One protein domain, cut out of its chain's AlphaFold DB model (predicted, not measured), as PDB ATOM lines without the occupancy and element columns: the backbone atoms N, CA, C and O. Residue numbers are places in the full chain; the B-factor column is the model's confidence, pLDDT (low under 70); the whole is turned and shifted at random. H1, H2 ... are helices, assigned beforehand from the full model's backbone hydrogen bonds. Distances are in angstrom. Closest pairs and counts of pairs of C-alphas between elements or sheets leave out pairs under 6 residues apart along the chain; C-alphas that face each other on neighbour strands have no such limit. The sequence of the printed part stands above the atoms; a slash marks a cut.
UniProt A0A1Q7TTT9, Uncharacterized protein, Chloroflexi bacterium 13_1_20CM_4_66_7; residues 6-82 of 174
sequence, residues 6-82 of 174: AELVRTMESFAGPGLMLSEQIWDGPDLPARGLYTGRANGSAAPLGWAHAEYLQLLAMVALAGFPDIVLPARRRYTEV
ATOM      1  N   ALA A   6      -9.762  20.159 -45.109       86.44
ATOM      2  CA  ALA A   6     -10.805  21.176 -45.260       86.44
ATOM      3  C   ALA A   6     -11.242  21.820 -43.929       86.44
ATOM      4  O   ALA A   6     -11.710  22.955 -43.916       86.44
ATOM      5  N   GLU A   7     -11.127  21.104 -42.810       90.94
ATOM      6  CA  GLU A   7     -11.419  21.659 -41.488       90.94
ATOM      7  C   GLU A   7     -10.286  22.572 -41.017       90.94
ATOM      8  O   GLU A   7     -10.557  23.671 -40.544       90.94
ATOM      9  N   LEU A   8      -9.029  22.186 -41.265       91.00
ATOM     10  CA  LEU A   8      -7.861  23.030 -40.991       91.00
ATOM     11  C   LEU A   8      -7.886  24.337 -41.799       91.00
ATOM     12  O   LEU A   8      -7.595  25.394 -41.246       91.00
ATOM     13  N   VAL A   9      -8.298  24.283 -43.073       93.50
ATOM     14  CA  VAL A   9      -8.511  25.479 -43.910       93.50
ATOM     15  C   VAL A   9      -9.522  26.422 -43.260       93.50
ATOM     16  O   VAL A   9      -9.217  27.595 -43.066       93.50
ATOM     17  N   ARG A  10     -10.685  25.905 -42.842       93.25
ATOM     18  CA  ARG A  10     -11.714  26.713 -42.168       93.25
ATOM     19  C   ARG A  10     -11.214  27.330 -40.866       93.25
ATOM     20  O   ARG A  10     -11.549  28.470 -40.557       93.25
ATOM     21  N   THR A  11     -10.401  26.601 -40.102       92.25
ATOM     22  CA  THR A  11      -9.753  27.145 -38.906       92.25
ATOM     23  C   THR A  11      -8.822  28.306 -39.260       92.25
ATOM     24  O   THR A  11      -8.926  29.361 -38.640       92.25
ATOM     25  N   MET A  12      -7.968  28.164 -40.279       93.19
ATOM     26  CA  MET A  12      -7.095  29.255 -40.734       93.19
ATOM     27  C   MET A  12      -7.896  30.481 -41.192       93.19
ATOM     28  O   MET A  12      -7.587  31.597 -40.780       93.19
ATOM     29  N   GLU A  13      -8.956  30.280 -41.981       94.19
ATOM     30  CA  GLU A  13      -9.858  31.351 -42.428       94.19
ATOM     31  C   GLU A  13     -10.515  32.078 -41.244       94.19
ATOM     32  O   GLU A  13     -10.637  33.301 -41.263       94.19
ATOM     33  N   SER A  14     -10.887  31.352 -40.183       93.19
ATOM     34  CA  SER A  14     -11.509  31.935 -38.984       93.19
ATOM     35  C   SER A  14     -10.579  32.837 -38.165       93.19
ATOM     36  O   SER A  14     -11.051  33.663 -37.384       93.19
ATOM     37  N   PHE A  15      -9.265  32.698 -38.351       93.62
ATOM     38  CA  PHE A  15      -8.243  33.520 -37.703       93.62
ATOM     39  C   PHE A  15      -7.814  34.724 -38.546       93.62
ATOM     40  O   PHE A  15      -7.082  35.592 -38.065       93.62
ATOM     41  N   ALA A  16      -8.301  34.829 -39.784       92.31
ATOM     42  CA  ALA A  16      -8.108  36.025 -40.580       92.31
ATOM     43  C   ALA A  16      -8.866  37.206 -39.944       92.31
ATOM     44  O   ALA A  16     -10.043  37.114 -39.593       92.31
ATOM     45  N   GLY A  17      -8.183  38.341 -39.786       84.25
ATOM     46  CA  GLY A  17      -8.815  39.563 -39.279       84.25
ATOM     47  C   GLY A  17      -9.823  40.166 -40.273       84.25
ATOM     48  O   GLY A  17      -9.992  39.657 -41.379       84.25
ATOM     49  N   PRO A  18     -10.439  41.323 -39.959       85.81
ATOM     50  CA  PRO A  18     -11.408  41.984 -40.847       85.81
ATOM     51  C   PRO A  18     -10.881  42.311 -42.253       85.81
ATOM     52  O   PRO A  18     -11.656  42.415 -43.196       85.81
ATOM     53  N   GLY A  19      -9.562  42.475 -42.394       88.81
ATOM     54  CA  GLY A  19      -8.895  42.670 -43.684       88.81
ATOM     55  C   GLY A  19      -8.567  41.375 -44.435       88.81
ATOM     56  O   GLY A  19      -7.864  41.446 -45.435       88.81
ATOM     57  N   LEU A  20      -9.013  40.214 -43.938       90.50
ATOM     58  CA  LEU A  20      -8.716  38.873 -44.461       90.50
ATOM     59  C   LEU A  20      -7.214  38.549 -44.529       90.50
ATOM     60  O   LEU A  20      -6.767  37.751 -45.347       90.50
ATOM     61  N   MET A  21      -6.437  39.187 -43.654       92.25
ATOM     62  CA  MET A  21      -4.983  39.082 -43.622       92.25
ATOM     63  C   MET A  21      -4.539  37.938 -42.710       92.25
ATOM     64  O   MET A  21      -4.896  37.918 -41.531       92.25
ATOM     65  N   LEU A  22      -3.709  37.041 -43.241       95.25
ATOM     66  CA  LEU A  22      -3.030  35.990 -42.482       95.25
ATOM     67  C   LEU A  22      -1.713  36.506 -41.884       95.25
ATOM     68  O   LEU A  22      -0.891  37.119 -42.577       95.25
ATOM     69  N   SER A  23      -1.513  36.263 -40.592       94.75
ATOM     70  CA  SER A  23      -0.259  36.551 -39.896       94.75
ATOM     71  C   SER A  23       0.740  35.404 -40.028       94.75
ATOM     72  O   SER A  23       0.393  34.284 -40.391       94.75
ATOM     73  N   GLU A  24       2.001  35.694 -39.722       96.25
ATOM     74  CA  GLU A  24       3.049  34.680 -39.578       96.25
ATOM     75  C   GLU A  24       2.735  33.694 -38.443       96.25
ATOM     76  O   GLU A  24       2.879  32.486 -38.612       96.25
ATOM     77  N   GLN A  25       2.287  34.202 -37.293       95.50
ATOM     78  CA  GLN A  25       1.874  33.406 -36.142       95.50
ATOM     79  C   GLN A  25       0.596  33.971 -35.532       95.50
ATOM     80  O   GLN A  25       0.300  35.163 -35.649       95.50
ATOM     81  N   ILE A  26      -0.149  33.109 -34.849       95.31
ATOM     82  CA  ILE A  26      -1.300  33.475 -34.025       95.31
ATOM     83  C   ILE A  26      -1.044  33.069 -32.576       95.31
ATOM     84  O   ILE A  26      -0.181  32.241 -32.289       95.31
ATOM     85  N   TRP A  27      -1.808  33.637 -31.656       96.31
ATOM     86  CA  TRP A  27      -1.907  33.143 -30.294       96.31
ATOM     87  C   TRP A  27      -2.850  31.936 -30.261       96.31
ATOM     88  O   TRP A  27      -4.022  32.054 -30.612       96.31
ATOM     89  N   ASP A  28      -2.346  30.774 -29.863       94.62
ATOM     90  CA  ASP A  28      -3.069  29.494 -29.835       94.62
ATOM     91  C   ASP A  28      -3.527  29.081 -28.423       94.62
ATOM     92  O   ASP A  28      -4.198  28.061 -28.255       94.62
ATOM     93  N   GLY A  29      -3.191  29.877 -27.404       96.06
ATOM     94  CA  GLY A  29      -3.639  29.697 -26.025       96.06
ATOM     95  C   GLY A  29      -4.899  30.504 -25.678       96.06
ATOM     96  O   GLY A  29      -5.365  31.301 -26.488       96.06
ATOM     97  N   PRO A  30      -5.424  30.366 -24.444       97.19
ATOM     98  CA  PRO A  30      -6.516  31.200 -23.944       97.19
ATOM     99  C   PRO A  30      -6.161  32.687 -23.945       97.19
ATOM    100  O   PRO A  30      -4.991  33.051 -23.800       97.19
ATOM    101  N   ASP A  31      -7.171  33.549 -24.037       97.62
ATOM    102  CA  ASP A  31      -6.982  34.999 -24.044       97.62
ATOM    103  C   ASP A  31      -6.197  35.492 -22.816       97.62
ATOM    104  O   ASP A  31      -6.517  35.185 -21.666       97.62
ATOM    105  N   LEU A  32      -5.190  36.333 -23.068       97.62
ATOM    106  CA  LEU A  32      -4.401  37.049 -22.063       97.62
ATOM    107  C   LEU A  32      -4.461  38.558 -22.345       97.62
ATOM    108  O   LEU A  32      -3.485  39.140 -22.838       97.62
ATOM    109  N   PRO A  33      -5.572  39.232 -21.981       96.75
ATOM    110  CA  PRO A  33      -5.770  40.652 -22.273       96.75
ATOM    111  C   PRO A  33      -4.657  41.550 -21.727       96.75
ATOM    112  O   PRO A  33      -4.251  42.500 -22.391       96.75
ATOM    113  N   ALA A  34      -4.093  41.204 -20.562       97.44
ATOM    114  CA  ALA A  34      -2.984  41.936 -19.941       97.44
ATOM    115  C   ALA A  34      -1.707  41.988 -20.805       97.44
ATOM    116  O   ALA A  34      -0.841  42.824 -20.564       97.44
ATOM    117  N   ARG A  35      -1.579  41.100 -21.798       95.62
ATOM    118  CA  ARG A  35      -0.470  41.061 -22.763       95.62
ATOM    119  C   ARG A  35      -0.911  41.366 -24.198       95.62
ATOM    120  O   ARG A  35      -0.103  41.244 -25.108       95.62
ATOM    121  N   GLY A  36      -2.177  41.738 -24.407       95.00
ATOM    122  CA  GLY A  36      -2.740  41.965 -25.740       95.00
ATOM    123  C   GLY A  36      -2.846  40.704 -26.607       95.00
ATOM    124  O   GLY A  36      -2.999  40.825 -27.819       95.00
ATOM    125  N   LEU A  37      -2.764  39.512 -26.010       96.62
ATOM    126  CA  LEU A  37      -2.823  38.233 -26.716       96.62
ATOM    127  C   LEU A  37      -4.248  37.679 -26.657       96.62
ATOM    128  O   LEU A  37      -4.825  37.558 -25.579       96.62
ATOM    129  N   TYR A  38      -4.802  37.346 -27.817       95.50
ATOM    130  CA  TYR A  38      -6.157  36.819 -27.965       95.50
ATOM    131  C   TYR A  38      -6.125  35.643 -28.922       95.50
ATOM    132  O   TYR A  38      -5.468  35.727 -29.962       95.50
ATOM    133  N   THR A  39      -6.840  34.578 -28.580       95.31
ATOM    134  CA  THR A  39      -6.876  33.329 -29.340       95.31
ATOM    135  C   THR A  39      -7.181  33.620 -30.809       95.31
ATOM    136  O   THR A  39      -8.140  34.330 -31.122       95.31
ATOM    137  N   GLY A  40      -6.350  33.116 -31.719       92.94
ATOM    138  CA  GLY A  40      -6.510  33.311 -33.157       92.94
ATOM    139  C   GLY A  40      -5.988  34.634 -33.717       92.94
ATOM    140  O   GLY A  40      -5.999  34.816 -34.928       92.94
ATOM    141  N   ARG A  41      -5.518  35.572 -32.883       93.50
ATOM    142  CA  ARG A  41      -4.936  36.845 -33.352       93.50
ATOM    143  C   ARG A  41      -3.421  36.774 -33.434       93.50
ATOM    144  O   ARG A  41      -2.803  35.985 -32.730       93.50
ATOM    145  N   ALA A  42      -2.825  37.652 -34.239       93.69
ATOM    146  CA  ALA A  42      -1.375  37.788 -34.317       93.69
ATOM    147  C   ALA A  42      -0.748  37.997 -32.927       93.69
ATOM    148  O   ALA A  42      -1.210  38.828 -32.145       93.69
ATOM    149  N   ASN A  43       0.323  37.261 -32.632       93.44
ATOM    150  CA  ASN A  43       1.000  37.257 -31.329       93.44
ATOM    151  C   ASN A  43       2.181  38.254 -31.245       93.44
ATOM    152  O   ASN A  43       3.067  38.095 -30.408       93.44
ATOM    153  N   GLY A  44       2.205  39.267 -32.120       90.19
ATOM    154  CA  GLY A  44       3.315  40.221 -32.272       90.19
ATOM    155  C   GLY A  44       4.243  39.942 -33.463       90.19
ATOM    156  O   GLY A  44       5.177  40.706 -33.692       90.19
ATOM    157  N   SER A  45       3.976  38.882 -34.227       90.69
ATOM    158  CA  SER A  45       4.653  38.553 -35.486       90.69
ATOM    159  C   SER A  45       4.252  39.478 -36.649       90.69
ATOM    160  O   SER A  45       3.370  40.331 -36.516       90.69
ATOM    161  N   ALA A  46       4.826  39.255 -37.838       91.19
ATOM    162  CA  ALA A  46       4.376  39.937 -39.054       91.19
ATOM    163  C   ALA A  46       2.888  39.644 -39.347       91.19
ATOM    164  O   ALA A  46       2.458  38.488 -39.324       91.19
ATOM    165  N   ALA A  47       2.103  40.691 -39.622       91.31
ATOM    166  CA  ALA A  47       0.682  40.598 -39.953       91.31
ATOM    167  C   ALA A  47       0.255  41.793 -40.836       91.31
ATOM    168  O   ALA A  47       0.152  42.910 -40.319       91.31
ATOM    169  N   PRO A  48      -0.004  41.600 -42.146       92.56
ATOM    170  CA  PRO A  48       0.068  40.338 -42.895       92.56
ATOM    171  C   PRO A  48       1.497  39.824 -43.137       92.56
ATOM    172  O   PRO A  48       2.437  40.612 -43.223       92.56
ATOM    173  N   LEU A  49       1.639  38.511 -43.358       95.50
ATOM    174  CA  LEU A  49       2.833  37.905 -43.962       95.50
ATOM    175  C   LEU A  49       2.506  37.363 -45.362       95.50
ATOM    176  O   LEU A  49       1.672  36.472 -45.506       95.50
ATOM    177  N   GLY A  50       3.198  37.844 -46.399       95.88
ATOM    178  CA  GLY A  50       2.963  37.404 -47.784       95.88
ATOM    179  C   GLY A  50       3.162  35.898 -48.001       95.88
ATOM    180  O   GLY A  50       2.396  35.280 -48.735       95.88
ATOM    181  N   TRP A  51       4.124  35.289 -47.302       96.50
ATOM    182  CA  TRP A  51       4.354  33.844 -47.362       96.50
ATOM    183  C   TRP A  51       3.153  33.047 -46.825       96.50
ATOM    184  O   TRP A  51       2.693  32.131 -47.497       96.50
ATOM    185  N   ALA A  52       2.553  33.459 -45.700       95.56
ATOM    186  CA  ALA A  52       1.352  32.805 -45.170       95.56
ATOM    187  C   ALA A  52       0.193  32.797 -46.187       95.56
ATOM    188  O   ALA A  52      -0.535  31.815 -46.301       95.56
ATOM    189  N   HIS A  53       0.059  33.865 -46.981       95.25
ATOM    190  CA  HIS A  53      -0.949  33.941 -48.040       95.25
ATOM    191  C   HIS A  53      -0.612  33.036 -49.231       95.25
ATOM    192  O   HIS A  53      -1.506  32.394 -49.778       95.25
ATOM    193  N   ALA A  54       0.662  32.963 -49.629       94.81
ATOM    194  CA  ALA A  54       1.100  32.078 -50.707       94.81
ATOM    195  C   ALA A  54       0.853  30.598 -50.360       94.81
ATOM    196  O   ALA A  54       0.252  29.880 -51.159       94.81
ATOM    197  N   GLU A  55       1.220  30.173 -49.147       93.69
ATOM    198  CA  GLU A  55       0.986  28.803 -48.666       93.69
ATOM    199  C   GLU A  55      -0.507  28.490 -48.531       93.69
ATOM    200  O   GLU A  55      -0.951  27.394 -48.866       93.69
ATOM    201  N   TYR A  56      -1.314  29.460 -48.094       93.81
ATOM    202  CA  TYR A  56      -2.765  29.303 -48.041       93.81
ATOM    203  C   TYR A  56      -3.372  29.054 -49.431       93.81
ATOM    204  O   TYR A  56      -4.155  28.119 -49.610       93.81
ATOM    205  N   LEU A  57      -2.980  29.837 -50.441       93.06
ATOM    206  CA  LEU A  57      -3.430  29.626 -51.821       93.06
ATOM    207  C   LEU A  57      -2.975  28.269 -52.367       93.06
ATOM    208  O   LEU A  57      -3.752  27.583 -53.033       93.06
ATOM    209  N   GLN A  58      -1.740  27.866 -52.064       92.00
ATOM    210  CA  GLN A  58      -1.221  26.555 -52.434       92.00
ATOM    211  C   GLN A  58      -2.039  25.429 -51.792       92.00
ATOM    212  O   GLN A  58      -2.463  24.517 -52.499       92.00
ATOM    213  N   LEU A  59      -2.346  25.523 -50.495       91.50
ATOM    214  CA  LEU A  59      -3.197  24.567 -49.790       91.50
ATOM    215  C   LEU A  59      -4.579  24.448 -50.448       91.50
ATOM    216  O   LEU A  59      -5.028  23.333 -50.720       91.50
ATOM    217  N   LEU A  60      -5.237  25.569 -50.759       92.56
ATOM    218  CA  LEU A  60      -6.530  25.557 -51.449       92.56
ATOM    219  C   LEU A  60      -6.445  24.880 -52.821       92.56
ATOM    220  O   LEU A  60      -7.294  24.051 -53.154       92.56
ATOM    221  N   ALA A  61      -5.417  25.201 -53.606       92.12
ATOM    222  CA  ALA A  61      -5.207  24.601 -54.917       92.12
ATOM    223  C   ALA A  61      -4.955  23.087 -54.814       92.12
ATOM    224  O   ALA A  61      -5.504  22.320 -55.605       92.12
ATOM    225  N   MET A  62      -4.198  22.640 -53.810       90.31
ATOM    226  CA  MET A  62      -3.968  21.218 -53.547       90.31
ATOM    227  C   MET A  62      -5.256  20.482 -53.167       90.31
ATOM    228  O   MET A  62      -5.517  19.399 -53.690       90.31
ATOM    229  N   VAL A  63      -6.079  21.072 -52.291       88.44
ATOM    230  CA  VAL A  63      -7.381  20.512 -51.893       88.44
ATOM    231  C   VAL A  63      -8.323  20.416 -53.094       88.44
ATOM    232  O   VAL A  63      -8.957  19.381 -53.287       88.44
ATOM    233  N   ALA A  64      -8.398  21.465 -53.918       89.88
ATOM    234  CA  ALA A  64      -9.287  21.516 -55.076       89.88
ATOM    235  C   ALA A  64      -8.873  20.552 -56.198       89.88
ATOM    236  O   ALA A  64      -9.730  19.935 -56.828       89.88
ATOM    237  N   LEU A  65      -7.569  20.422 -56.455       89.12
ATOM    238  CA  LEU A  65      -7.031  19.603 -57.544       89.12
ATOM    239  C   LEU A  65      -6.696  18.166 -57.123       89.12
ATOM    240  O   LEU A  65      -6.340  17.363 -57.981       89.12
ATOM    241  N   ALA A  66      -6.770  17.849 -55.825       86.44
ATOM    242  CA  ALA A  66      -6.275  16.596 -55.252       86.44
ATOM    243  C   ALA A  66      -4.842  16.259 -55.724       86.44
ATOM    244  O   ALA A  66      -4.529  15.121 -56.078       86.44
ATOM    245  N   GLY A  67      -3.968  17.270 -55.767       84.94
ATOM    246  CA  GLY A  67      -2.635  17.167 -56.359       84.94
ATOM    247  C   GLY A  67      -1.679  18.249 -55.870       84.94
ATOM    248  O   GLY A  67      -2.004  19.006 -54.964       84.94
ATOM    249  N   PHE A  68      -0.493  18.318 -56.477       85.56
ATOM    250  CA  PHE A  68       0.570  19.259 -56.112       85.56
ATOM    251  C   PHE A  68       0.822  20.225 -57.283       85.56
ATOM    252  O   PHE A  68       1.575  19.885 -58.202       85.56
ATOM    253  N   PRO A  69       0.140  21.384 -57.313       83.19
ATOM    254  CA  PRO A  69       0.157  22.289 -58.463       83.19
ATOM    255  C   PRO A  69       1.515  22.971 -58.684       83.19
ATOM    256  O   PRO A  69       1.783  23.470 -59.772       83.19
ATOM    257  N   ASP A  70       2.376  22.980 -57.672       86.62
ATOM    258  CA  ASP A  70       3.698  23.601 -57.659       86.62
ATOM    259  C   ASP A  70       4.830  22.653 -58.101       86.62
ATOM    260  O   ASP A  70       5.990  23.060 -58.198       86.62
ATOM    261  N   ILE A  71       4.525  21.390 -58.430       88.81
ATOM    262  CA  ILE A  71       5.538  20.464 -58.945       88.81
ATOM    263  C   ILE A  71       5.919  20.836 -60.378       88.81
ATOM    264  O   ILE A  71       5.203  20.570 -61.344       88.81
ATOM    265  N   VAL A  72       7.146  21.328 -60.534       90.62
ATOM    266  CA  VAL A  72       7.791  21.490 -61.840       90.62
ATOM    267  C   VAL A  72       8.157  20.109 -62.392       90.62
ATOM    268  O   VAL A  72       9.204  19.544 -62.065       90.62
ATOM    269  N   LEU A  73       7.289  19.546 -63.241       89.50
ATOM    270  CA  LEU A  73       7.438  18.183 -63.772       89.50
ATOM    271  C   LEU A  73       8.815  17.907 -64.407       89.50
ATOM    272  O   LEU A  73       9.386  16.866 -64.085       89.50
ATOM    273  N   PRO A  74       9.405  18.792 -65.239       87.31
ATOM    274  CA  PRO A  74      10.749  18.558 -65.770       87.31
ATOM    275  C   PRO A  74      11.820  18.396 -64.682       87.31
ATOM    276  O   PRO A  74      12.699  17.542 -64.806       87.31
ATOM    277  N   ALA A  75      11.728  19.166 -63.593       90.31
ATOM    278  CA  ALA A  75      12.648  19.059 -62.465       90.31
ATOM    279  C   ALA A  75      12.420  17.752 -61.696       90.31
ATOM    280  O   ALA A  75      13.374  17.009 -61.471       90.31
ATOM    281  N   ARG A  76      11.165  17.411 -61.374       91.00
ATOM    282  CA  ARG A  76      10.833  16.131 -60.726       91.00
ATOM    283  C   ARG A  76      11.389  14.953 -61.520       91.00
ATOM    284  O   ARG A  76      12.168  14.177 -60.979       91.00
ATOM    285  N   ARG A  77      11.083  14.870 -62.819       89.88
ATOM    286  CA  ARG A  77      11.577  13.796 -63.696       89.88
ATOM    287  C   ARG A  77      13.101  13.687 -63.654       89.88
ATOM    288  O   ARG A  77      13.634  12.591 -63.497       89.88
ATOM    289  N   ARG A  78      13.801  14.825 -63.727       87.62
ATOM    290  CA  ARG A  78      15.269  14.886 -63.673       87.62
ATOM    291  C   ARG A  78      15.851  14.327 -62.373       87.62
ATOM    292  O   ARG A  78      16.919  13.729 -62.431       87.62
ATOM    293  N   TYR A  79      15.205  14.563 -61.234       88.06
ATOM    294  CA  TYR A  79      15.758  14.207 -59.923       88.06
ATOM    295  C   TYR A  79      15.193  12.912 -59.330       88.06
ATOM    296  O   TYR A  79      15.807  12.372 -58.414       88.06
ATOM    297  N   THR A  80      14.062  12.399 -59.828       90.56
ATOM    298  CA  THR A  80      13.415  11.200 -59.264       90.56
ATOM    299  C   THR A  80      13.235  10.046 -60.244       90.56
ATOM    300  O   THR A  80      13.154   8.908 -59.800       90.56
ATOM    301  N   GLU A  81      13.120  10.304 -61.550       91.62
ATOM    302  CA  GLU A  81      12.777   9.263 -62.540       91.62
ATOM    303  C   GLU A  81      13.964   8.850 -63.413       91.62
ATOM    304  O   GLU A  81      14.044   7.704 -63.849       91.62
ATOM    305  N   VAL A  82      14.894   9.769 -63.676       86.56
ATOM    306  CA  VAL A  82      16.065   9.512 -64.520       86.56
ATOM    307  C   VAL A  82      17.310   9.388 -63.636       86.56
ATOM    308  O   VAL A  82      17.538  10.265 -62.802       86.56
TER     309      VAL A  82
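This is residues 6 to 82 of the 174 residues of an uncharacterized protein of Chloroflexi bacterium 13_1_20CM_4_66_7 (UniProt A0A1Q7TTT9). The longest helix, H2, lies between a long looped stretch, residues 15 to 49, beyond its first end and the short helix H3, which sticks out beyond its last end. The short H1 runs beside H2. The 77 printed residues hold three named helices, H1, H2, H3 in chain order, and no named strand; the class is all helix, with 34 residues in helices, under half. The whole is only just loose, close to extended, with a radius of gyration of the C-alphas of 16.7 A; it spans 58 by 22 by 21 A.

H2, residues 50 to 65, and H1, residues 6 to 14, form a helical hairpin. They only just touch, with 3 pairs of C-alphas within 8 A and residues 59 to 63 of H2 alone; the closest C-alphas, of Ala 6 and Val 63, are 7.5 A apart. Their tilt is a shallow 32 degrees, opposite ways. H3, residues 73 to 81, is apart from both. In H1, H2 and H3 each O i to N i+4 pair is within hydrogen-bond range.

H2 is 22.6 A long, beginning at C-alpha 50 (2.963, 37.404, -47.784). H1 begins at C-alpha 6 (-10.805, 21.176, -45.260); H3 ends at C-alpha 81 (12.777, 9.263, -62.540).

The C-alphas farthest apart, of Ala 34 and Val 82, are 58.3 A apart. Residues 71 to 82 stand free. The link H1 to H2 is long. The printed part has no cut, and no printed residue is under 70 in pLDDT.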